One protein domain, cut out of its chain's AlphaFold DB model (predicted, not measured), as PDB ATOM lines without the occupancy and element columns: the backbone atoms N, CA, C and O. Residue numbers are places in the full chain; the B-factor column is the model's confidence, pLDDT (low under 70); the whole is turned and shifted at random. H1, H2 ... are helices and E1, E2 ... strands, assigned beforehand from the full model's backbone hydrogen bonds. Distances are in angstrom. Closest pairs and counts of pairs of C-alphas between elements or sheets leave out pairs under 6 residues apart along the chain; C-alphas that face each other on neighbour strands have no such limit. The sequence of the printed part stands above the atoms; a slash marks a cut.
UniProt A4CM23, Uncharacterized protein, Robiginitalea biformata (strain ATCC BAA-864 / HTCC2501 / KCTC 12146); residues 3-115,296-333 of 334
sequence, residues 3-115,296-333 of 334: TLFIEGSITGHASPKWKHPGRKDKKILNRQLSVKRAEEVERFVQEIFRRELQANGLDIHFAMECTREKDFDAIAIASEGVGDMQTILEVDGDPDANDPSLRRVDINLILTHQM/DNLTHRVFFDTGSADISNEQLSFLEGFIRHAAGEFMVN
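What this domain is: This is residues 3 to 115 and 296 to 333 of the 334 residues of an uncharacterized protein of Robiginitalea biformata (strain ATCC BAA-864 / HTCC2501 / KCTC 12146) (UniProt A4CM23). A long, twisted sheet of four strands has two helices, the long H1 and the shorter H3, over one face, two layers in all. Little H2 sits near one end, with the loops of residues 14 to 25 and 91 to 103. The 151 printed residues run E1 H1 E2 H2 E3 E4 H3, class mixed; the sheet's order, E2 E1 E3 E4, is mixed too. The whole is compact, radius of gyration of the C-alphas 16.9 A, but elongated, spanning 54 by 32 by 21 A.

How they stand to each other: Start at E1, residues 3 to 13; its parallel neighbour is E2, residues 75 to 83, with N 8 and O 76 2.7 A apart. H1, residues 26 to 54, joins them in a strand-helix-strand unit, two parallel strands with a helix between, its crossover right-handed. H1 is on the sheet at a height of 6.9 A, along the strands. E1's antiparallel neighbour is E3, residues 104 to 115, with N 5 and O 112 3.0 A apart. E4, residues 296 to 303, is antiparallel to E3, with N 107 and O 300 2.8 A apart. H3, residues 313 to 331, is on the same face as H1, height 9.1 A. With its residues 45 to 53 alone H1 touches H3, closest C-alphas Phe 49 and Ala 327, 6.0 A, at a steep tilt of 49 degrees, the same way. H2, residues 87 to 90, is not on the sheet and is apart from H1 and H3. In H1 and H3 every O i to N i+4 pair is within hydrogen-bond range; H2 is too short for one.

Where its parts are: Find C-alpha 3 at (291.875, 242.113, 199.941), where E1 begins its 33.2 A. H1 covers 41.7 A, E2 25.9 A, E3 35.2 A and E4 23.5 A. H3 runs 26.3 A to C-alpha 331 at (295.361, 231.448, 200.550).

The domain as a whole: Residues 116 to 295 are cut out, leaving 13.7 A between C-alphas 115 and 296. Long links are E1 to H1, H1 to E2 and H2 to E3. The model's pLDDT is under 70 in 53 printed residues, among them 56 to 75.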
ATOM      1  N   THR A   3     292.618 242.488 198.732       54.25
ATOM      2  CA  THR A   3     291.875 242.113 199.941       54.25
ATOM      3  C   THR A   3     290.879 241.029 199.563       54.25
ATOM      4  O   THR A   3     290.229 241.121 198.519       54.25
ATOM      5  N   LEU A   4     290.770 240.000 200.399       59.16
ATOM      6  CA  LEU A   4     289.869 238.881 200.174       59.16
ATOM      7  C   LEU A   4     288.889 238.732 201.335       59.16
ATOM      8  O   LEU A   4     289.295 238.647 202.491       59.16
ATOM      9  N   PHE A   5     287.603 238.656 201.005       67.38
ATOM     10  CA  PHE A   5     286.521 238.418 201.959       67.38
ATOM     11  C   PHE A   5     285.809 237.108 201.640       67.38
ATOM     12  O   PHE A   5     285.631 236.775 200.473       67.38
ATOM     13  N   ILE A   6     285.359 236.384 202.665       69.00
ATOM     14  CA  ILE A   6     284.466 235.233 202.488       69.00
ATOM     15  C   ILE A   6     283.171 235.515 203.242       69.00
ATOM     16  O   ILE A   6     283.184 235.644 204.464       69.00
ATOM     17  N   GLU A   7     282.053 235.563 202.528       74.06
ATOM     18  CA  GLU A   7     280.706 235.595 203.097       74.06
ATOM     19  C   GLU A   7     280.062 234.209 202.919       74.06
ATOM     20  O   GLU A   7     279.991 233.691 201.815       74.06
ATOM     21  N   GLY A   8     279.588 233.569 203.982       74.12
ATOM     22  CA  GLY A   8     278.988 232.237 203.942       74.12
ATOM     23  C   GLY A   8     277.564 232.221 204.478       74.12
ATOM     24  O   GLY A   8     277.288 232.799 205.527       74.12
ATOM     25  N   SER A   9     276.666 231.511 203.800       77.12
ATOM     26  CA  SER A   9     275.339 231.161 204.301       77.12
ATOM     27  C   SER A   9     275.146 229.646 204.365       77.12
ATOM     28  O   SER A   9     275.490 228.905 203.444       77.12
ATOM     29  N   ILE A  10     274.614 229.179 205.494       82.44
ATOM     30  CA  ILE A  10     274.361 227.767 205.783       82.44
ATOM     31  C   ILE A  10     272.884 227.613 206.135       82.44
ATOM     32  O   ILE A  10     272.441 228.029 207.201       82.44
ATOM     33  N   THR A  11     272.122 226.980 205.253       78.44
ATOM     34  CA  THR A  11     270.671 226.855 205.389       78.44
ATOM     35  C   THR A  11     270.290 225.406 205.645       78.44
ATOM     36  O   THR A  11     270.453 224.535 204.796       78.44
ATOM     37  N   GLY A  12     269.764 225.119 206.832       80.75
ATOM     38  CA  GLY A  12     269.282 223.796 207.203       80.75
ATOM     39  C   GLY A  12     267.838 223.554 206.787       80.75
ATOM     40  O   GLY A  12     266.958 224.386 207.017       80.75
ATOM     41  N   HIS A  13     267.565 222.359 206.269       82.00
ATOM     42  CA  HIS A  13     266.243 221.901 205.853       82.00
ATOM     43  C   HIS A  13     265.859 220.602 206.577       82.00
ATOM     44  O   HIS A  13     266.695 219.764 206.947       82.00
ATOM     45  N   ALA A  14     264.557 220.419 206.781       86.44
ATOM     46  CA  ALA A  14     263.975 219.180 207.280       86.44
ATOM     47  C   ALA A  14     262.968 218.626 206.268       86.44
ATOM     48  O   ALA A  14     262.280 219.384 205.587       86.44
ATOM     49  N   SER A  15     262.847 217.301 206.189       84.00
ATOM     50  CA  SER A  15     261.752 216.684 205.443       84.00
ATOM     51  C   SER A  15     260.411 216.943 206.150       84.00
ATOM     52  O   SER A  15     260.379 217.047 207.381       84.00
ATOM     53  N   PRO A  16     259.287 216.999 205.412       82.88
ATOM     54  CA  PRO A  16     257.961 217.131 206.019       82.88
ATOM     55  C   PRO A  16     257.617 216.015 207.012       82.88
ATOM     56  O   PRO A  16     256.965 216.252 208.038       82.88
ATOM     57  N   LYS A  17     258.091 214.792 206.741       83.44
ATOM     58  CA  LYS A  17     257.872 213.640 207.613       83.44
ATOM     59  C   LYS A  17     258.711 213.716 208.886       83.44
ATOM     60  O   LYS A  17     259.940 213.662 208.856       83.44
ATOM     61  N   TRP A  18     258.036 213.690 210.034       78.81
ATOM     62  CA  TRP A  18     258.692 213.478 211.324       78.81
ATOM     63  C   TRP A  18     258.897 211.985 211.615       78.81
ATOM     64  O   TRP A  18     258.045 211.155 211.296       78.81
ATOM     65  N   LYS A  19     259.994 211.644 212.305       72.56
ATOM     66  CA  LYS A  19     260.345 210.259 212.693       72.56
ATOM     67  C   LYS A  19     259.237 209.542 213.482       72.56
ATOM     68  O   LYS A  19     259.134 208.320 213.417       72.56
ATOM     69  N   HIS A  20     258.404 210.291 214.208       69.38
ATOM     70  CA  HIS A  20     257.260 209.763 214.953       69.38
ATOM     71  C   HIS A  20     255.936 210.280 214.362       69.38
ATOM     72  O   HIS A  20     255.666 211.483 214.465       69.38
ATOM     73  N   PRO A  21     255.102 209.404 213.769       62.12
ATOM     74  CA  PRO A  21     253.812 209.800 213.215       62.12
ATOM     75  C   PRO A  21     252.874 210.358 214.298       62.12
ATOM     76  O   PRO A  21     252.861 209.876 215.429       62.12
ATOM     77  N   GLY A  22     252.066 211.366 213.952       62.44
ATOM     78  CA  GLY A  22     250.980 211.875 214.810       62.44
ATOM     79  C   GLY A  22     251.355 212.959 215.831       62.44
ATOM     80  O   GLY A  22     250.494 213.400 216.596       62.44
ATOM     81  N   ARG A  23     252.605 213.436 215.850       69.12
ATOM     82  CA  ARG A  23     253.022 214.540 216.730       69.12
ATOM     83  C   ARG A  23     252.442 215.883 216.263       69.12
ATOM     84  O   ARG A  23     252.680 216.312 215.133       69.12
ATOM     85  N   LYS A  24     251.689 216.562 217.138       65.62
ATOM     86  CA  LYS A  24     251.012 217.844 216.835       65.62
ATOM     87  C   LYS A  24     251.981 219.021 216.647       65.62
ATOM     88  O   LYS A  24     251.626 220.012 216.023       65.62
ATOM     89  N   ASP A  25     253.202 218.894 217.147       81.44
ATOM     90  CA  ASP A  25     254.284 219.881 217.138       81.44
ATOM     91  C   ASP A  25     255.313 219.651 216.014       81.44
ATOM     92  O   ASP A  25     256.377 220.267 216.022       81.44
ATOM     93  N   LYS A  26     255.008 218.808 215.011       81.31
ATOM     94  CA  LYS A  26     255.956 218.428 213.944       81.31
ATOM     95  C   LYS A  26     256.650 219.610 213.256       81.31
ATOM     96  O   LYS A  26     257.845 219.539 213.016       81.31
ATOM     97  N   LYS A  27     255.940 220.718 213.018       82.94
ATOM     98  CA  LYS A  27     256.517 221.928 212.405       82.94
ATOM     99  C   LYS A  27     257.578 222.580 213.296       82.94
ATOM    100  O   LYS A  27     258.632 222.974 212.812       82.94
ATOM    101  N   ILE A  28     257.313 222.661 214.603       86.00
ATOM    102  CA  ILE A  28     258.258 223.205 215.592       86.00
ATOM    103  C   ILE A  28     259.499 222.313 215.651       86.00
ATOM    104  O   ILE A  28     260.623 222.804 215.664       86.00
ATOM    105  N   LEU A  29     259.297 220.999 215.624       87.62
ATOM    106  CA  LEU A  29     260.378 220.023 215.669       87.62
ATOM    107  C   LEU A  29     261.216 219.989 214.390       87.62
ATOM    108  O   LEU A  29     262.436 219.923 214.482       87.62
ATOM    109  N   ASN A  30     260.589 220.093 213.218       88.12
ATOM    110  CA  ASN A  30     261.277 220.234 211.934       88.12
ATOM    111  C   ASN A  30     262.100 221.524 211.897       88.12
ATOM    112  O   ASN A  30     263.258 221.496 211.485       88.12
ATOM    113  N   ARG A  31     261.551 222.636 212.408       87.88
ATOM    114  CA  ARG A  31     262.292 223.895 212.561       87.88
ATOM    115  C   ARG A  31     263.507 223.712 213.472       87.88
ATOM    116  O   ARG A  31     264.617 224.003 213.048       87.88
ATOM    117  N   GLN A  32     263.324 223.167 214.673       89.94
ATOM    118  CA  GLN A  32     264.429 222.910 215.606       89.94
ATOM    119  C   GLN A  32     265.484 221.963 215.024       89.94
ATOM    120  O   GLN A  32     266.675 222.199 215.193       89.94
ATOM    121  N   LEU A  33     265.067 220.905 214.325       90.38
ATOM    122  CA  LEU A  33     265.982 219.954 213.697       90.38
ATOM    123  C   LEU A  33     266.796 220.609 212.579       90.38
ATOM    124  O   LEU A  33     267.996 220.381 212.485       90.38
ATOM    125  N   SER A  34     266.153 221.433 211.750       88.69
ATOM    126  CA  SER A  34     266.833 222.162 210.682       88.69
ATOM    127  C   SER A  34     267.867 223.156 211.218       88.69
ATOM    128  O   SER A  34     268.955 223.238 210.663       88.69
ATOM    129  N   VAL A  35     267.571 223.833 212.337       88.56
ATOM    130  CA  VAL A  35     268.513 224.737 213.018       88.56
ATOM    131  C   VAL A  35     269.712 223.953 213.543       88.56
ATOM    132  O   VAL A  35     270.836 224.275 213.196       88.56
ATOM    133  N   LYS A  36     269.478 222.849 214.266       90.62
ATOM    134  CA  LYS A  36     270.567 222.006 214.787       90.62
ATOM    135  C   LYS A  36     271.497 221.478 213.697       90.62
ATOM    136  O   LYS A  36     272.693 221.370 213.919       90.62
ATOM    137  N   ARG A  37     270.954 221.127 212.529       89.62
ATOM    138  CA  ARG A  37     271.762 220.702 211.376       89.62
ATOM    139  C   ARG A  37     272.622 221.838 210.835       89.62
ATOM    140  O   ARG A  37     273.785 221.607 210.532       89.62
ATOM    141  N   ALA A  38     272.046 223.033 210.702       87.81
ATOM    142  CA  ALA A  38     272.769 224.208 210.231       87.81
ATOM    143  C   ALA A  38     273.906 224.581 211.198       87.81
ATOM    144  O   ALA A  38     275.037 224.736 210.754       87.81
ATOM    145  N   GLU A  39     273.629 224.602 212.506       89.19
ATOM    146  CA  GLU A  39     274.618 224.845 213.568       89.19
ATOM    147  C   GLU A  39     275.742 223.794 213.561       89.19
ATOM    148  O   GLU A  39     276.917 224.127 213.701       89.19
ATOM    149  N   GLU A  40     275.403 222.513 213.373       90.38
ATOM    150  CA  GLU A  40     276.402 221.442 213.338       90.38
ATOM    151  C   GLU A  40     277.308 221.549 212.103       90.38
ATOM    152  O   GLU A  40     278.527 221.409 212.214       90.38
ATOM    153  N   VAL A  41     276.743 221.850 210.930       89.19
ATOM    154  CA  VAL A  41     277.531 222.095 209.713       89.19
ATOM    155  C   VAL A  41     278.390 223.345 209.863       89.19
ATOM    156  O   VAL A  41     279.569 223.294 209.533       89.19
ATOM    157  N   GLU A  42     277.848 224.438 210.400       89.06
ATOM    158  CA  GLU A  42     278.600 225.665 210.674       89.06
ATOM    159  C   GLU A  42     279.813 225.397 211.563       89.06
ATOM    160  O   GLU A  42     280.925 225.811 211.230       89.06
ATOM    161  N   ARG A  43     279.623 224.640 212.651       89.38
ATOM    162  CA  ARG A  43     280.700 224.247 213.562       89.38
ATOM    163  C   ARG A  43     281.838 223.552 212.815       89.38
ATOM    164  O   ARG A  43     282.996 223.925 212.995       89.38
ATOM    165  N   PHE A  44     281.520 222.575 211.962       90.50
ATOM    166  CA  PHE A  44     282.530 221.883 211.158       90.50
ATOM    167  C   PHE A  44     283.175 222.799 210.121       90.50
ATOM    168  O   PHE A  44     284.394 222.787 209.987       90.50
ATOM    169  N   VAL A  45     282.394 223.621 209.419       85.94
ATOM    170  CA  VAL A  45     282.912 224.576 208.431       85.94
ATOM    171  C   VAL A  45     283.942 225.510 209.071       85.94
ATOM    172  O   VAL A  45     285.049 225.640 208.549       85.94
ATOM    173  N   GLN A  46     283.626 226.101 210.225       86.19
ATOM    174  CA  GLN A  46     284.546 226.972 210.960       86.19
ATOM    175  C   GLN A  46     285.794 226.221 211.445       86.19
ATOM    176  O   GLN A  46     286.905 226.742 211.345       86.19
ATOM    177  N   GLU A  47     285.634 224.999 211.964       87.31
ATOM    178  CA  GLU A  47     286.750 224.171 212.434       87.31
ATOM    179  C   GLU A  47     287.715 223.817 211.294       87.31
ATOM    180  O   GLU A  47     288.931 223.967 211.443       87.31
ATOM    181  N   ILE A  48     287.183 223.406 210.139       85.62
ATOM    182  CA  ILE A  48     287.977 223.025 208.970       85.62
ATOM    183  C   ILE A  48     288.664 224.256 208.373       85.62
ATOM    184  O   ILE A  48     289.874 224.207 208.163       85.62
ATOM    185  N   PHE A  49     287.951 225.373 208.171       81.56
ATOM    186  CA  PHE A  49     288.569 226.616 207.689       81.56
ATOM    187  C   PHE A  49     289.697 227.071 208.616       81.56
ATOM    188  O   PHE A  49     290.801 227.340 208.150       81.56
ATOM    189  N   ARG A  50     289.462 227.101 209.937       81.44
ATOM    190  CA  ARG A  50     290.492 227.495 210.909       81.44
ATOM    191  C   ARG A  50     291.722 226.597 210.803       81.44
ATOM    192  O   ARG A  50     292.836 227.105 210.758       81.44
ATOM    193  N   ARG A  51     291.520 225.278 210.742       81.88
ATOM    194  CA  ARG A  51     292.605 224.297 210.627       81.88
ATOM    195  C   ARG A  51     293.428 224.506 209.358       81.88
ATOM    196  O   ARG A  51     294.653 224.506 209.434       81.88
ATOM    197  N   GLU A  52     292.775 224.667 208.211       78.06
ATOM    198  CA  GLU A  52     293.458 224.809 206.921       78.06
ATOM    199  C   GLU A  52     294.209 226.146 206.820       78.06
ATOM    200  O   GLU A  52     295.345 226.171 206.357       78.06
ATOM    201  N   LEU A  53     293.642 227.243 207.322       73.81
ATOM    202  CA  LEU A  53     294.278 228.563 207.250       73.81
ATOM    203  C   LEU A  53     295.428 228.711 208.258       73.81
ATOM    204  O   LEU A  53     296.509 229.180 207.896       73.81
ATOM    205  N   GLN A  54     295.267 228.201 209.486       76.38
ATOM    206  CA  GLN A  54     296.349 228.172 210.480       76.38
ATOM    207  C   GLN A  54     297.524 227.298 210.039       76.38
ATOM    208  O   GLN A  54     298.678 227.654 210.281       76.38
ATOM    209  N   ALA A  55     297.260 226.172 209.365       70.75
ATOM    210  CA  ALA A  55     298.315 225.323 208.809       70.75
ATOM    211  C   ALA A  55     299.206 226.065 207.794       70.75
ATOM    212  O   ALA A  55     300.345 225.657 207.573       70.75
ATOM    213  N   ASN A  56     298.711 227.167 207.228       64.94
ATOM    214  CA  ASN A  56     299.413 228.011 206.269       64.94
ATOM    215  C   ASN A  56     299.837 229.370 206.860       64.94
ATOM    216  O   ASN A  56     300.264 230.256 206.127       64.94
ATOM    217  N   GLY A  57     299.781 229.524 208.189       60.97
ATOM    218  CA  GLY A  57     300.321 230.687 208.898       60.97
ATOM    219  C   GLY A  57     299.416 231.921 208.934       60.97
ATOM    220  O   GLY A  57     299.884 232.978 209.350       60.97
ATOM    221  N   LEU A  58     298.145 231.795 208.541       63.78
ATOM    222  CA  LEU A  58     297.154 232.869 208.631       63.78
ATOM    223  C   LEU A  58     296.391 232.767 209.959       63.78
ATOM    224  O   LEU A  58     295.816 231.721 210.273       63.78
ATOM    225  N   ASP A  59     296.378 233.851 210.737       57.12
ATOM    226  CA  ASP A  59     295.581 233.959 211.963       57.12
ATOM    227  C   ASP A  59     294.308 234.754 211.654       57.12
ATOM    228  O   ASP A  59     294.377 235.940 211.338       57.12
ATOM    229  N   ILE A  60     293.148 234.088 211.670       60.69
ATOM    230  CA  ILE A  60     291.874 234.688 211.247       60.69
ATOM    231  C   ILE A  60     290.872 234.731 212.394       60.69
ATOM    232  O   ILE A  60     290.635 233.743 213.099       60.69
ATOM    233  N   HIS A  61     290.209 235.880 212.506       57.03
ATOM    234  CA  HIS A  61     289.056 236.095 213.365       57.03
ATOM    235  C   HIS A  61     287.758 235.884 212.571       57.03
ATOM    236  O   HIS A  61     287.470 236.616 211.629       57.03
ATOM    237  N   PHE A  62     286.955 234.892 212.965       57.03
ATOM    238  CA  PHE A  62     285.605 234.715 212.422       57.03
ATOM    239  C   PHE A  62     284.676 235.762 213.042       57.03
ATOM    240  O   PHE A  62     284.541 235.814 214.269       57.03
ATOM    241  N   ALA A  63     284.035 236.583 212.211       54.50
ATOM    242  CA  ALA A  63     283.022 237.533 212.661       54.50
ATOM    243  C   ALA A  63     281.633 236.880 212.593       54.50
ATOM    244  O   ALA A  63     281.252 236.319 211.569       54.50
ATOM    245  N   MET A  64     280.874 236.958 213.691       40.97
ATOM    246  CA  MET A  64     279.511 236.412 213.785       40.97
ATOM    247  C   MET A  64     278.440 237.300 213.127       40.97
ATOM    248  O   MET A  64     277.307 236.860 212.964       40.97
ATOM    249  N   GLU A  65     278.766 238.543 212.761       42.84
ATOM    250  CA  GLU A  65     277.815 239.484 212.162       42.84
ATOM    251  C   GLU A  65     278.429 240.171 210.937       42.84
ATOM    252  O   GLU A  65     279.546 240.688 210.992       42.84
ATOM    253  N   CYS A  66     277.676 240.194 209.830       38.69
ATOM    254  CA  CYS A  66     278.015 240.915 208.602       38.69
ATOM    255  C   CYS A  66     277.883 242.433 208.800       38.69
ATOM    256  O   CYS A  66     277.020 243.080 208.208       38.69
ATOM    257  N   THR A  67     278.729 243.033 209.627       40.84
ATOM    258  CA  THR A  67     278.962 244.476 209.564       40.84
ATOM    259  C   THR A  67     280.182 244.704 208.690       40.84
ATOM    260  O   THR A  67     281.306 244.494 209.131       40.84
ATOM    261  N   ARG A  68     279.958 245.161 207.448       43.56
ATOM    262  CA  ARG A  68     280.988 245.549 206.457       43.56
ATOM    263  C   ARG A  68     281.912 246.696 206.910       43.56
ATOM    264  O   ARG A  68     282.662 247.240 206.108       43.56
ATOM    265  N   GLU A  69     281.857 247.096 208.176       39.00
ATOM    266  CA  GLU A  69     282.664 248.173 208.726       39.00
ATOM    267  C   GLU A  69     283.781 247.608 209.616       39.00
ATOM    268  O   GLU A  69     283.551 247.277 210.777       39.00
ATOM    269  N   LYS A  70     284.997 247.649 209.047       37.88
ATOM    270  CA  LYS A  70     286.342 247.703 209.662       37.88
ATOM    271  C   LYS A  70     287.194 246.422 209.670       37.88
ATOM    272  O   LYS A  70     286.985 245.509 210.459       37.88
ATOM    273  N   ASP A  71     288.250 246.503 208.855       41.59
ATOM    274  CA  ASP A  71     289.651 246.152 209.151       41.59
ATOM    275  C   ASP A  71     290.029 244.716 209.525       41.59
ATOM    276  O   ASP A  71     291.020 244.519 210.228       41.59
ATOM    277  N   PHE A  72     289.343 243.700 209.005       43.75
ATOM    278  CA  PHE A  72     289.864 242.334 209.093       43.75
ATOM    279  C   PHE A  72     289.675 241.576 207.783       43.75
ATOM    280  O   PHE A  72     288.656 241.739 207.112       43.75
ATOM    281  N   ASP A  73     290.658 240.734 207.458       50.31
ATOM    282  CA  ASP A  73     290.556 239.605 206.532       50.31
ATOM    283  C   ASP A  73     289.409 238.690 207.010       50.31
ATOM    284  O   ASP A  73     289.607 237.743 207.775       50.31
ATOM    285  N   ALA A  74     288.171 239.070 206.695       59.47
ATOM    286  CA  ALA A  74     286.997 238.593 207.410       59.47
ATOM    287  C   ALA A  74     286.340 237.425 206.673       59.47
ATOM    288  O   ALA A  74     285.803 237.570 205.572       59.47
ATOM    289  N   ILE A  75     286.340 236.269 207.337       65.75
ATOM    290  CA  ILE A  75     285.424 235.170 207.045       65.75
ATOM    291  C   ILE A  75     284.180 235.385 207.914       65.75
ATOM    292  O   ILE A  75     284.243 235.261 209.141       65.75
ATOM    293  N   ALA A  76     283.057 235.723 207.285       71.25
ATOM    294  CA  ALA A  76     281.754 235.875 207.923       71.25
ATOM    295  C   ALA A  76     280.852 234.724 207.480       71.25
ATOM    296  O   ALA A  76     280.544 234.605 206.302       71.25
ATOM    297  N   ILE A  77     280.433 233.861 208.403       74.88
ATOM    298  CA  ILE A  77     279.567 232.716 208.096       74.88
ATOM    299  C   ILE A  77     278.343 232.807 208.993       74.88
ATOM    300  O   ILE A  77     278.480 232.902 210.208       74.88
ATOM    301  N   ALA A  78     277.161 232.772 208.388       76.88
ATOM    302  CA  ALA A  78     275.886 232.757 209.085       76.88
ATOM    303  C   ALA A  78     275.146 231.447 208.812       76.88
ATOM    304  O   ALA A  78     275.156 230.932 207.689       76.88
ATOM    305  N   SER A  79     274.458 230.929 209.827       81.06
ATOM    306  CA  SER A  79     273.605 229.756 209.690       81.06
ATOM    307  C   SER A  79     272.159 230.050 210.079       81.06
ATOM    308  O   SER A  79     271.861 230.848 210.969       81.06
ATOM    309  N   GLU A  80     271.227 229.402 209.389       85.75
ATOM    310  CA  GLU A  80     269.817 229.398 209.751       85.75
ATOM    311  C   GLU A  80     269.166 228.049 209.435       85.75
ATOM    312  O   GLU A  80     269.601 227.305 208.562       85.75
ATOM    313  N   GLY A  81     268.078 227.716 210.126       82.88
ATOM    314  CA  GLY A  81     267.250 226.556 209.787       82.88
ATOM    315  C   GLY A  81     265.883 227.005 209.307       82.88
ATOM    316  O   GLY A  81     265.237 227.776 210.007       82.88
ATOM    317  N   VAL A  82     265.399 226.506 208.167       84.94
ATOM    318  CA  VAL A  82     264.107 226.920 207.581       84.94
ATOM    319  C   VAL A  82     262.936 225.984 207.907       84.94
ATOM    320  O   VAL A  82     261.775 226.335 207.690       84.94
ATOM    321  N   GLY A  83     263.204 224.831 208.519       84.69
ATOM    322  CA  GLY A  83     262.212 223.795 208.812       84.69
ATOM    323  C   GLY A  83     261.812 222.999 207.568       84.69
ATOM    324  O   GLY A  83     262.654 222.681 206.733       84.69
ATOM    325  N   ASP A  84     260.528 222.658 207.464       81.06
ATOM    326  CA  ASP A  84     259.942 221.886 206.358       81.06
ATOM    327  C   ASP A  84     259.204 222.752 205.324       81.06
ATOM    328  O   ASP A  84     258.557 222.233 204.422       81.06
ATOM    329  N   MET A  85     259.273 224.082 205.446       79.75
ATOM    330  CA  MET A  85     258.445 224.998 204.654       79.75
ATOM    331  C   MET A  85     258.811 225.028 203.165       79.75
ATOM    332  O   MET A  85     257.929 225.173 202.328       79.75
ATOM    333  N   GLN A  86     260.092 224.907 202.826       74.31
ATOM    334  CA  GLN A  86     260.522 224.845 201.426       74.31
ATOM    335  C   GLN A  86     260.402 223.423 200.873       74.31
ATOM    336  O   GLN A  86     259.908 223.224 199.770       74.31
ATOM    337  N   THR A  87     260.755 222.419 201.675       70.62
ATOM    338  CA  THR A  87     260.721 221.014 201.256       70.62
ATOM    339  C   THR A  87     259.299 220.509 201.032       70.62
ATOM    340  O   THR A  87     259.090 219.722 200.119       70.62
ATOM    341  N   ILE A  88     258.301 220.990 201.787       76.31
ATOM    342  CA  ILE A  88     256.883 220.673 201.539       76.31
ATOM    343  C   ILE A  88     256.383 221.236 200.202       76.31
ATOM    344  O   ILE A  88     255.498 220.646 199.593       76.31
ATOM    345  N   LEU A  89     256.935 222.362 199.739       73.62
ATOM    346  CA  LEU A  89     256.611 222.920 198.424       73.62
ATOM    347  C   LEU A  89     257.296 222.129 197.304       73.62
ATOM    348  O   LEU A  89     256.679 221.909 196.272       73.62
ATOM    349  N   GLU A  90     258.529 221.659 197.524       74.44
ATOM    350  CA  GLU A  90     259.272 220.807 196.576       74.44
ATOM    351  C   GLU A  90     258.584 219.460 196.299       74.44
ATOM    352  O   GLU A  90     258.835 218.851 195.262       74.44
ATOM    353  N   VAL A  91     257.726 218.999 197.212       72.50
ATOM    354  CA  VAL A  91     256.981 217.734 197.097       72.50
ATOM    355  C   VAL A  91     255.472 217.929 196.940       72.50
ATOM    356  O   VAL A  91     254.684 217.098 197.390       72.50
ATOM    357  N   ASP A  92     255.051 219.052 196.354       82.88
ATOM    358  CA  ASP A  92     253.646 219.347 196.035       82.88
ATOM    359  C   ASP A  92     252.677 219.209 197.227       82.88
ATOM    360  O   ASP A  92     251.500 218.866 197.085       82.88
ATOM    361  N   GLY A  93     253.155 219.506 198.436       80.19
ATOM    362  CA  GLY A  93     252.347 219.471 199.649       80.19
ATOM    363  C   GLY A  93     252.248 218.109 200.335       80.19
ATOM    364  O   GLY A  93     251.479 218.010 201.293       80.19
ATOM    365  N   ASP A  94     253.003 217.088 199.910       81.44
ATOM    366  CA  ASP A  94     252.992 215.767 200.551       81.44
ATOM    367  C   ASP A  94     253.585 215.817 201.984       81.44
ATOM    368  O   ASP A  94     254.800 215.969 202.168       81.44
ATOM    369  N   PRO A  95     252.760 215.672 203.044       81.25
ATOM    370  CA  PRO A  95     253.225 215.751 204.426       81.25
ATOM    371  C   PRO A  95     254.014 214.513 204.879       81.25
ATOM    372  O   PRO A  95     254.598 214.553 205.968       81.25
ATOM    373  N   ASP A  96     253.992 213.433 204.095       84.25
ATOM    374  CA  ASP A  96     254.650 212.159 204.380       84.25
ATOM    375  C   ASP A  96     255.940 211.963 203.568       84.25
ATOM    376  O   ASP A  96     256.647 210.965 203.775       84.25
ATOM    377  N   ALA A  97     256.298 212.934 202.720       82.88
ATOM    378  CA  ALA A  97     257.550 212.944 201.980       82.88
ATOM    379  C   ALA A  97     258.763 212.900 202.918       82.88
ATOM    380  O   ALA A  97     258.874 213.627 203.915       82.88
ATOM    381  N   ASN A  98     259.696 212.006 202.599       81.50
ATOM    382  CA  ASN A  98     260.879 211.748 203.409       81.50
ATOM    383  C   ASN A  98     262.067 211.336 202.549       81.50
ATOM    384  O   ASN A  98     262.818 210.426 202.908       81.50
ATOM    385  N   ASP A  99     262.234 211.974 201.404       78.81
ATOM    386  CA  ASP A  99     263.379 211.710 200.552       78.81
ATOM    387  C   ASP A  99     264.668 212.219 201.216       78.81
ATOM    388  O   ASP A  99     264.653 213.249 201.904       78.81
ATOM    389  N   PRO A 100     265.803 211.513 201.051       73.75
ATOM    390  CA  PRO A 100     267.101 211.979 201.542       73.75
ATOM    391  C   PRO A 100     267.460 213.391 201.077       73.75
ATOM    392  O   PRO A 100     268.016 214.160 201.855       73.75
ATOM    393  N   SER A 101     267.059 213.763 199.859       74.31
ATOM    394  CA  SER A 101     267.291 215.089 199.280       74.31
ATOM    395  C   SER A 101     266.613 216.237 200.037       74.31
ATOM    396  O   SER A 101     267.037 217.379 199.897       74.31
ATOM    397  N   LEU A 102     265.587 215.970 200.849       74.25
ATOM    398  CA  LEU A 102     264.881 216.982 201.649       74.25
ATOM    399  C   LEU A 102     265.511 217.165 203.038       74.25
ATOM    400  O   LEU A 102     265.225 218.125 203.752       74.25
ATOM    401  N   ARG A 103     266.359 216.221 203.454       81.69
ATOM    402  CA  ARG A 103     267.062 216.237 204.738       81.69
ATOM    403  C   ARG A 103     268.476 216.746 204.521       81.69
ATOM    404  O   ARG A 103     269.429 215.979 204.610       81.69
ATOM    405  N   ARG A 104     268.591 218.029 204.200       78.19
ATOM    406  CA  ARG A 104     269.850 218.620 203.755       78.19
ATOM    407  C   ARG A 104     270.200 219.898 204.500       78.19
ATOM    408  O   ARG A 104     269.331 220.526 205.100       78.19
ATOM    409  N   VAL A 105     271.465 220.269 204.429       79.00
ATOM    410  CA  VAL A 105     271.955 221.622 204.678       79.00
ATOM    411  C   VAL A 105     272.586 222.107 203.382       79.00
ATOM    412  O   VAL A 105     273.443 221.417 202.830       79.00
ATOM    413  N   ASP A 106     272.141 223.261 202.906       71.88
ATOM    414  CA  ASP A 106     272.685 223.939 201.737       71.88
ATOM    415  C   ASP A 106     273.719 224.967 202.225       71.88
ATOM    416  O   ASP A 106     273.422 225.792 203.084       71.88
ATOM    417  N   ILE A 107     274.946 224.889 201.716       76.44
ATOM    418  CA  ILE A 107     276.048 225.802 202.032       76.44
ATOM    419  C   ILE A 107     276.317 226.633 200.785       76.44
ATOM    420  O   ILE A 107     276.457 226.070 199.700       76.44
ATOM    421  N   ASN A 108     276.418 227.945 200.941       68.44
ATOM    422  CA  ASN A 108     276.799 228.878 199.895       68.44
ATOM    423  C   ASN A 108     277.893 229.805 200.434       68.44
ATOM    424  O   ASN A 108     277.669 230.493 201.423       68.44
ATOM    425  N   LEU A 109     279.064 229.811 199.806       69.50
ATOM    426  CA  LEU A 109     280.170 230.703 200.139       69.50
ATOM    427  C   LEU A 109     280.394 231.663 198.975       69.50
ATOM    428  O   LEU A 109     280.550 231.228 197.840       69.50
ATOM    429  N   ILE A 110     280.431 232.954 199.266       60.66
ATOM    430  CA  ILE A 110     280.757 234.033 198.348       60.66
ATOM    431  C   ILE A 110     282.166 234.516 198.688       60.66
ATOM    432  O   ILE A 110     282.384 235.070 199.766       60.66
ATOM    433  N   LEU A 111     283.128 234.304 197.796       64.19
ATOM    434  CA  LEU A 111     284.490 234.803 197.951       64.19
ATOM    435  C   LEU A 111     284.617 236.093 197.153       64.19
ATOM    436  O   LEU A 111     284.387 236.108 195.953       64.19
ATOM    437  N   THR A 112     284.955 237.187 197.822       54.78
ATOM    438  CA  THR A 112     285.107 238.495 197.194       54.78
ATOM    439  C   THR A 112     286.578 238.872 197.107       54.78
ATOM    440  O   THR A 112     287.181 239.226 198.118       54.78
ATOM    441  N   HIS A 113     287.140 238.853 195.900       54.84
ATOM    442  CA  HIS A 113     288.503 239.297 195.621       54.84
ATOM    443  C   HIS A 113     288.496 240.753 195.168       54.84
ATOM    444  O   HIS A 113     288.055 241.054 194.059       54.84
ATOM    445  N   GLN A 114     289.032 241.655 195.982       51.28
ATOM    446  CA  GLN A 114     289.334 243.020 195.565       51.28
ATOM    447  C   GLN A 114     290.820 243.101 195.225       51.28
ATOM    448  O   GLN A 114     291.660 242.907 196.097       51.28
ATOM    449  N   MET A 115     291.164 243.365 193.964       48.94
ATOM    450  CA  MET A 115     292.561 243.512 193.541       48.94
ATOM    451  C   MET A 115     292.848 244.938 193.102       48.94
ATOM    452  O   MET A 115     292.219 245.445 192.172       48.94
ATOM    453  N   ASP A 296     283.141 235.057 193.696       50.66
ATOM    454  CA  ASP A 296     283.012 233.628 193.406       50.66
ATOM    455  C   ASP A 296     281.931 233.020 194.293       50.66
ATOM    456  O   ASP A 296     281.896 233.281 195.487       50.66
ATOM    457  N   ASN A 297     281.050 232.188 193.736       50.72
ATOM    458  CA  ASN A 297     279.983 231.529 194.489       50.72
ATOM    459  C   ASN A 297     280.209 230.009 194.514       50.72
ATOM    460  O   ASN A 297     280.131 229.340 193.480       50.72
ATOM    461  N   LEU A 298     280.483 229.464 195.698       59.34
ATOM    462  CA  LEU A 298     280.716 228.047 195.946       59.34
ATOM    463  C   LEU A 298     279.536 227.446 196.709       59.34
ATOM    464  O   LEU A 298     279.289 227.787 197.865       59.34
ATOM    465  N   THR A 299     278.853 226.475 196.101       61.75
ATOM    466  CA  THR A 299     277.721 225.791 196.740       61.75
ATOM    467  C   THR A 299     278.025 224.335 197.073       61.75
ATOM    468  O   THR A 299     278.552 223.603 196.234       61.75
ATOM    469  N   HIS A 300     277.600 223.874 198.249       73.19
ATOM    470  CA  HIS A 300     277.668 222.471 198.657       73.19
ATOM    471  C   HIS A 300     276.387 222.034 199.374       73.19
ATOM    472  O   HIS A 300     275.642 222.861 199.894       73.19
ATOM    473  N   ARG A 301     276.119 220.725 199.406       75.38
ATOM    474  CA  ARG A 301     274.972 220.154 200.120       75.38
ATOM    475  C   ARG A 301     275.401 218.993 200.997       75.38
ATOM    476  O   ARG A 301     276.009 218.049 200.503       75.38
ATOM    477  N   VAL A 302     274.999 219.043 202.262       75.00
ATOM    478  CA  VAL A 302     275.225 217.985 203.254       75.00
ATOM    479  C   VAL A 302     273.906 217.281 203.537       75.00
ATOM    480  O   VAL A 302     272.919 217.939 203.858       75.00
ATOM    481  N   PHE A 303     273.868 215.953 203.445       83.50
ATOM    482  CA  PHE A 303     272.657 215.156 203.664       83.50
ATOM    483  C   PHE A 303     272.642 214.461 205.029       83.50
ATOM    484  O   PHE A 303     273.678 214.076 205.566       83.50
ATOM    485  N   PHE A 304     271.441 214.260 205.573       85.94
ATOM    486  CA  PHE A 304     271.226 213.719 206.915       85.94
ATOM    487  C   PHE A 304     270.216 212.574 206.939       85.94
ATOM    488  O   PHE A 304     269.234 212.525 206.184       85.94
ATOM    489  N   ASP A 305     270.390 211.706 207.928       86.56
ATOM    490  CA  ASP A 305     269.414 210.678 208.258       86.56
ATOM    491  C   ASP A 305     268.120 211.255 208.844       86.56
ATOM    492  O   ASP A 305     268.031 212.392 209.323       86.56
ATOM    493  N   THR A 306     267.061 210.445 208.803       82.31
ATOM    494  CA  THR A 306     265.731 210.854 209.279       82.31
ATOM    495  C   THR A 306     265.751 211.162 210.774       82.31
ATOM    496  O   THR A 306     266.013 210.289 211.601       82.31
ATOM    497  N   GLY A 307     265.401 212.401 211.129       80.81
ATOM    498  CA  GLY A 307     265.340 212.849 212.521       80.81
ATOM    499  C   GLY A 307     266.704 213.005 213.201       80.81
ATOM    500  O   GLY A 307     266.729 213.132 214.420       80.81
ATOM    501  N   SER A 308     267.804 212.966 212.443       86.88
ATOM    502  CA  SER A 308     269.163 213.167 212.952       86.88
ATOM    503  C   SER A 308     269.717 214.529 212.537       86.88
ATOM    504  O   SER A 308     269.397 215.016 211.447       86.88
ATOM    505  N   ALA A 309     270.532 215.122 213.407       89.31
ATOM    506  CA  ALA A 309     271.401 216.255 213.094       89.31
ATOM    507  C   ALA A 309     272.881 215.844 213.015       89.31
ATOM    508  O   ALA A 309     273.718 216.684 212.717       89.31
ATOM    509  N   ASP A 310     273.189 214.566 213.243       90.38
ATOM    510  CA  ASP A 310     274.555 214.061 213.198       90.38
ATOM    511  C   ASP A 310     274.973 213.869 211.738       90.38
ATOM    512  O   ASP A 310     274.287 213.186 210.966       90.38
ATOM    513  N   ILE A 311     276.096 214.479 211.362       88.31
ATOM    514  CA  ILE A 311     276.708 214.288 210.049       88.31
ATOM    515  C   ILE A 311     277.359 212.899 209.985       88.31
ATOM    516  O   ILE A 311     278.022 212.462 210.927       88.31
ATOM    517  N   SER A 312     277.170 212.175 208.881       84.88
ATOM    518  CA  SER A 312     277.880 210.908 208.684       84.88
ATOM    519  C   SER A 312     279.354 211.162 208.354       84.88
ATOM    520  O   SER A 312     279.695 212.196 207.783       84.88
ATOM    521  N   ASN A 313     280.236 210.201 208.645       86.38
ATOM    522  CA  ASN A 313     281.665 210.319 208.307       86.38
ATOM    523  C   ASN A 313     281.901 210.564 206.806       86.38
ATOM    524  O   ASN A 313     282.826 211.278 206.433       86.38
ATOM    525  N   GLU A 314     281.063 209.980 205.947       78.00
ATOM    526  CA  GLU A 314     281.124 210.190 204.499       78.00
ATOM    527  C   GLU A 314     280.783 211.641 204.132       78.00
ATOM    528  O   GLU A 314     281.540 212.295 203.418       78.00
ATOM    529  N   GLN A 315     279.684 212.173 204.672       81.06
ATOM    530  CA  GLN A 315     279.270 213.558 204.431       81.06
ATOM    531  C   GLN A 315     280.266 214.561 205.018       81.06
ATOM    532  O   GLN A 315     280.548 215.580 204.394       81.06
ATOM    533  N   LEU A 316     280.856 214.246 206.176       81.75
ATOM    534  CA  LEU A 316     281.924 215.042 206.768       81.75
ATOM    535  C   LEU A 316     283.168 215.059 205.875       81.75
ATOM    536  O   LEU A 316     283.736 216.122 205.663       81.75
ATOM    537  N   SER A 317     283.557 213.924 205.288       65.94
ATOM    538  CA  SER A 317     284.691 213.871 204.358       65.94
ATOM    539  C   SER A 317     284.455 214.707 203.092       65.94
ATOM    540  O   SER A 317     285.391 215.339 202.601       65.94
ATOM    541  N   PHE A 318     283.225 214.742 202.564       65.69
ATOM    542  CA  PHE A 318     282.881 215.614 201.436       65.69
ATOM    543  C   PHE A 318     282.889 217.095 201.823       65.69
ATOM    544  O   PHE A 318     283.429 217.912 201.074       65.69
ATOM    545  N   LEU A 319     282.364 217.425 203.006       77.31
ATOM    546  CA  LEU A 319     282.412 218.775 203.558       77.31
ATOM    547  C   LEU A 319     283.860 219.243 203.765       77.31
ATOM    548  O   LEU A 319     284.203 220.356 203.378       77.31
ATOM    549  N   GLU A 320     284.730 218.387 204.305       76.25
ATOM    550  CA  GLU A 320     286.162 218.667 204.450       76.25
ATOM    551  C   GLU A 320     286.835 218.954 203.110       76.25
ATOM    552  O   GLU A 320     287.588 219.921 203.007       76.25
ATOM    553  N   GLY A 321     286.541 218.163 202.073       65.88
ATOM    554  CA  GLY A 321     287.050 218.412 200.725       65.88
ATOM    555  C   GLY A 321     286.599 219.765 200.165       65.88
ATOM    556  O   GLY A 321     287.416 220.508 199.624       65.88
ATOM    557  N   PHE A 322     285.320 220.106 200.343       73.12
ATOM    558  CA  PHE A 322     284.748 221.381 199.908       73.12
ATOM    559  C   PHE A 322     285.366 222.584 200.638       73.12
ATOM    560  O   PHE A 322     285.783 223.546 199.995       73.12
ATOM    561  N   ILE A 323     285.490 222.526 201.966       77.94
ATOM    562  CA  ILE A 323     286.047 223.634 202.752       77.94
ATOM    563  C   ILE A 323     287.554 223.767 202.568       77.94
ATOM    564  O   ILE A 323     288.047 224.885 202.463       77.94
ATOM    565  N   ARG A 324     288.299 222.663 202.450       70.88
ATOM    566  CA  ARG A 324     289.720 222.728 202.081       70.88
ATOM    567  C   ARG A 324     289.909 223.400 200.722       70.88
ATOM    568  O   ARG A 324     290.848 224.171 200.560       70.88
ATOM    569  N   HIS A 325     289.032 223.120 199.760       62.50
ATOM    570  CA  HIS A 325     289.058 223.794 198.467       62.50
ATOM    571  C   HIS A 325     288.816 225.303 198.620       62.50
ATOM    572  O   HIS A 325     289.662 226.078 198.187       62.50
ATOM    573  N   ALA A 326     287.757 225.713 199.326       66.12
ATOM    574  CA  ALA A 326     287.461 227.127 199.576       66.12
ATOM    575  C   ALA A 326     288.560 227.851 200.388       66.12
ATOM    576  O   ALA A 326     288.875 229.007 200.126       66.12
ATOM    577  N   ALA A 327     289.192 227.179 201.355       67.19
ATOM    578  CA  ALA A 327     290.344 227.710 202.084       67.19
ATOM    579  C   ALA A 327     291.576 227.845 201.177       67.19
ATOM    580  O   ALA A 327     292.324 228.810 201.287       67.19
ATOM    581  N   GLY A 328     291.780 226.902 200.255       62.31
ATOM    582  CA  GLY A 328     292.809 226.989 199.220       62.31
ATOM    583  C   GLY A 328     292.644 228.220 198.327       62.31
ATOM    584  O   GLY A 328     293.613 228.952 198.136       62.31
ATOM    585  N   GLU A 329     291.422 228.484 197.848       56.38
ATOM    586  CA  GLU A 329     291.063 229.705 197.098       56.38
ATOM    587  C   GLU A 329     291.445 230.975 197.883       56.38
ATOM    588  O   GLU A 329     291.954 231.943 197.311       56.38
ATOM    589  N   PHE A 330     291.269 230.942 199.213       60.59
ATOM    590  CA  PHE A 330     291.613 232.054 200.096       60.59
ATOM    591  C   PHE A 330     293.111 232.355 200.159       60.59
ATOM    592  O   PHE A 330     293.536 233.505 200.078       60.59
ATOM    593  N   MET A 331     293.927 231.312 200.286       60.62
ATOM    594  CA  MET A 331     295.361 231.448 200.550       60.62
ATOM    595  C   MET A 331     296.187 231.816 199.320       60.62
ATOM    596  O   MET A 331     297.239 232.426 199.455       60.62
ATOM    597  N   VAL A 332     295.742 231.439 198.119       50.38
ATOM    598  CA  VAL A 332     296.485 231.695 196.869       50.38
ATOM    599  C   VAL A 332     296.485 233.184 196.483       50.38
ATOM    600  O   VAL A 332     297.300 233.604 195.665       50.38
ATOM    601  N   ASN A 333     295.587 233.977 197.070       46.81
ATOM    602  CA  ASN A 333     295.318 235.359 196.678       46.81
ATOM    603  C   ASN A 333     295.734 236.416 197.727       46.81
ATOM    604  O   ASN A 333     295.460 237.600 197.505       46.81
TER     605      ASN A 333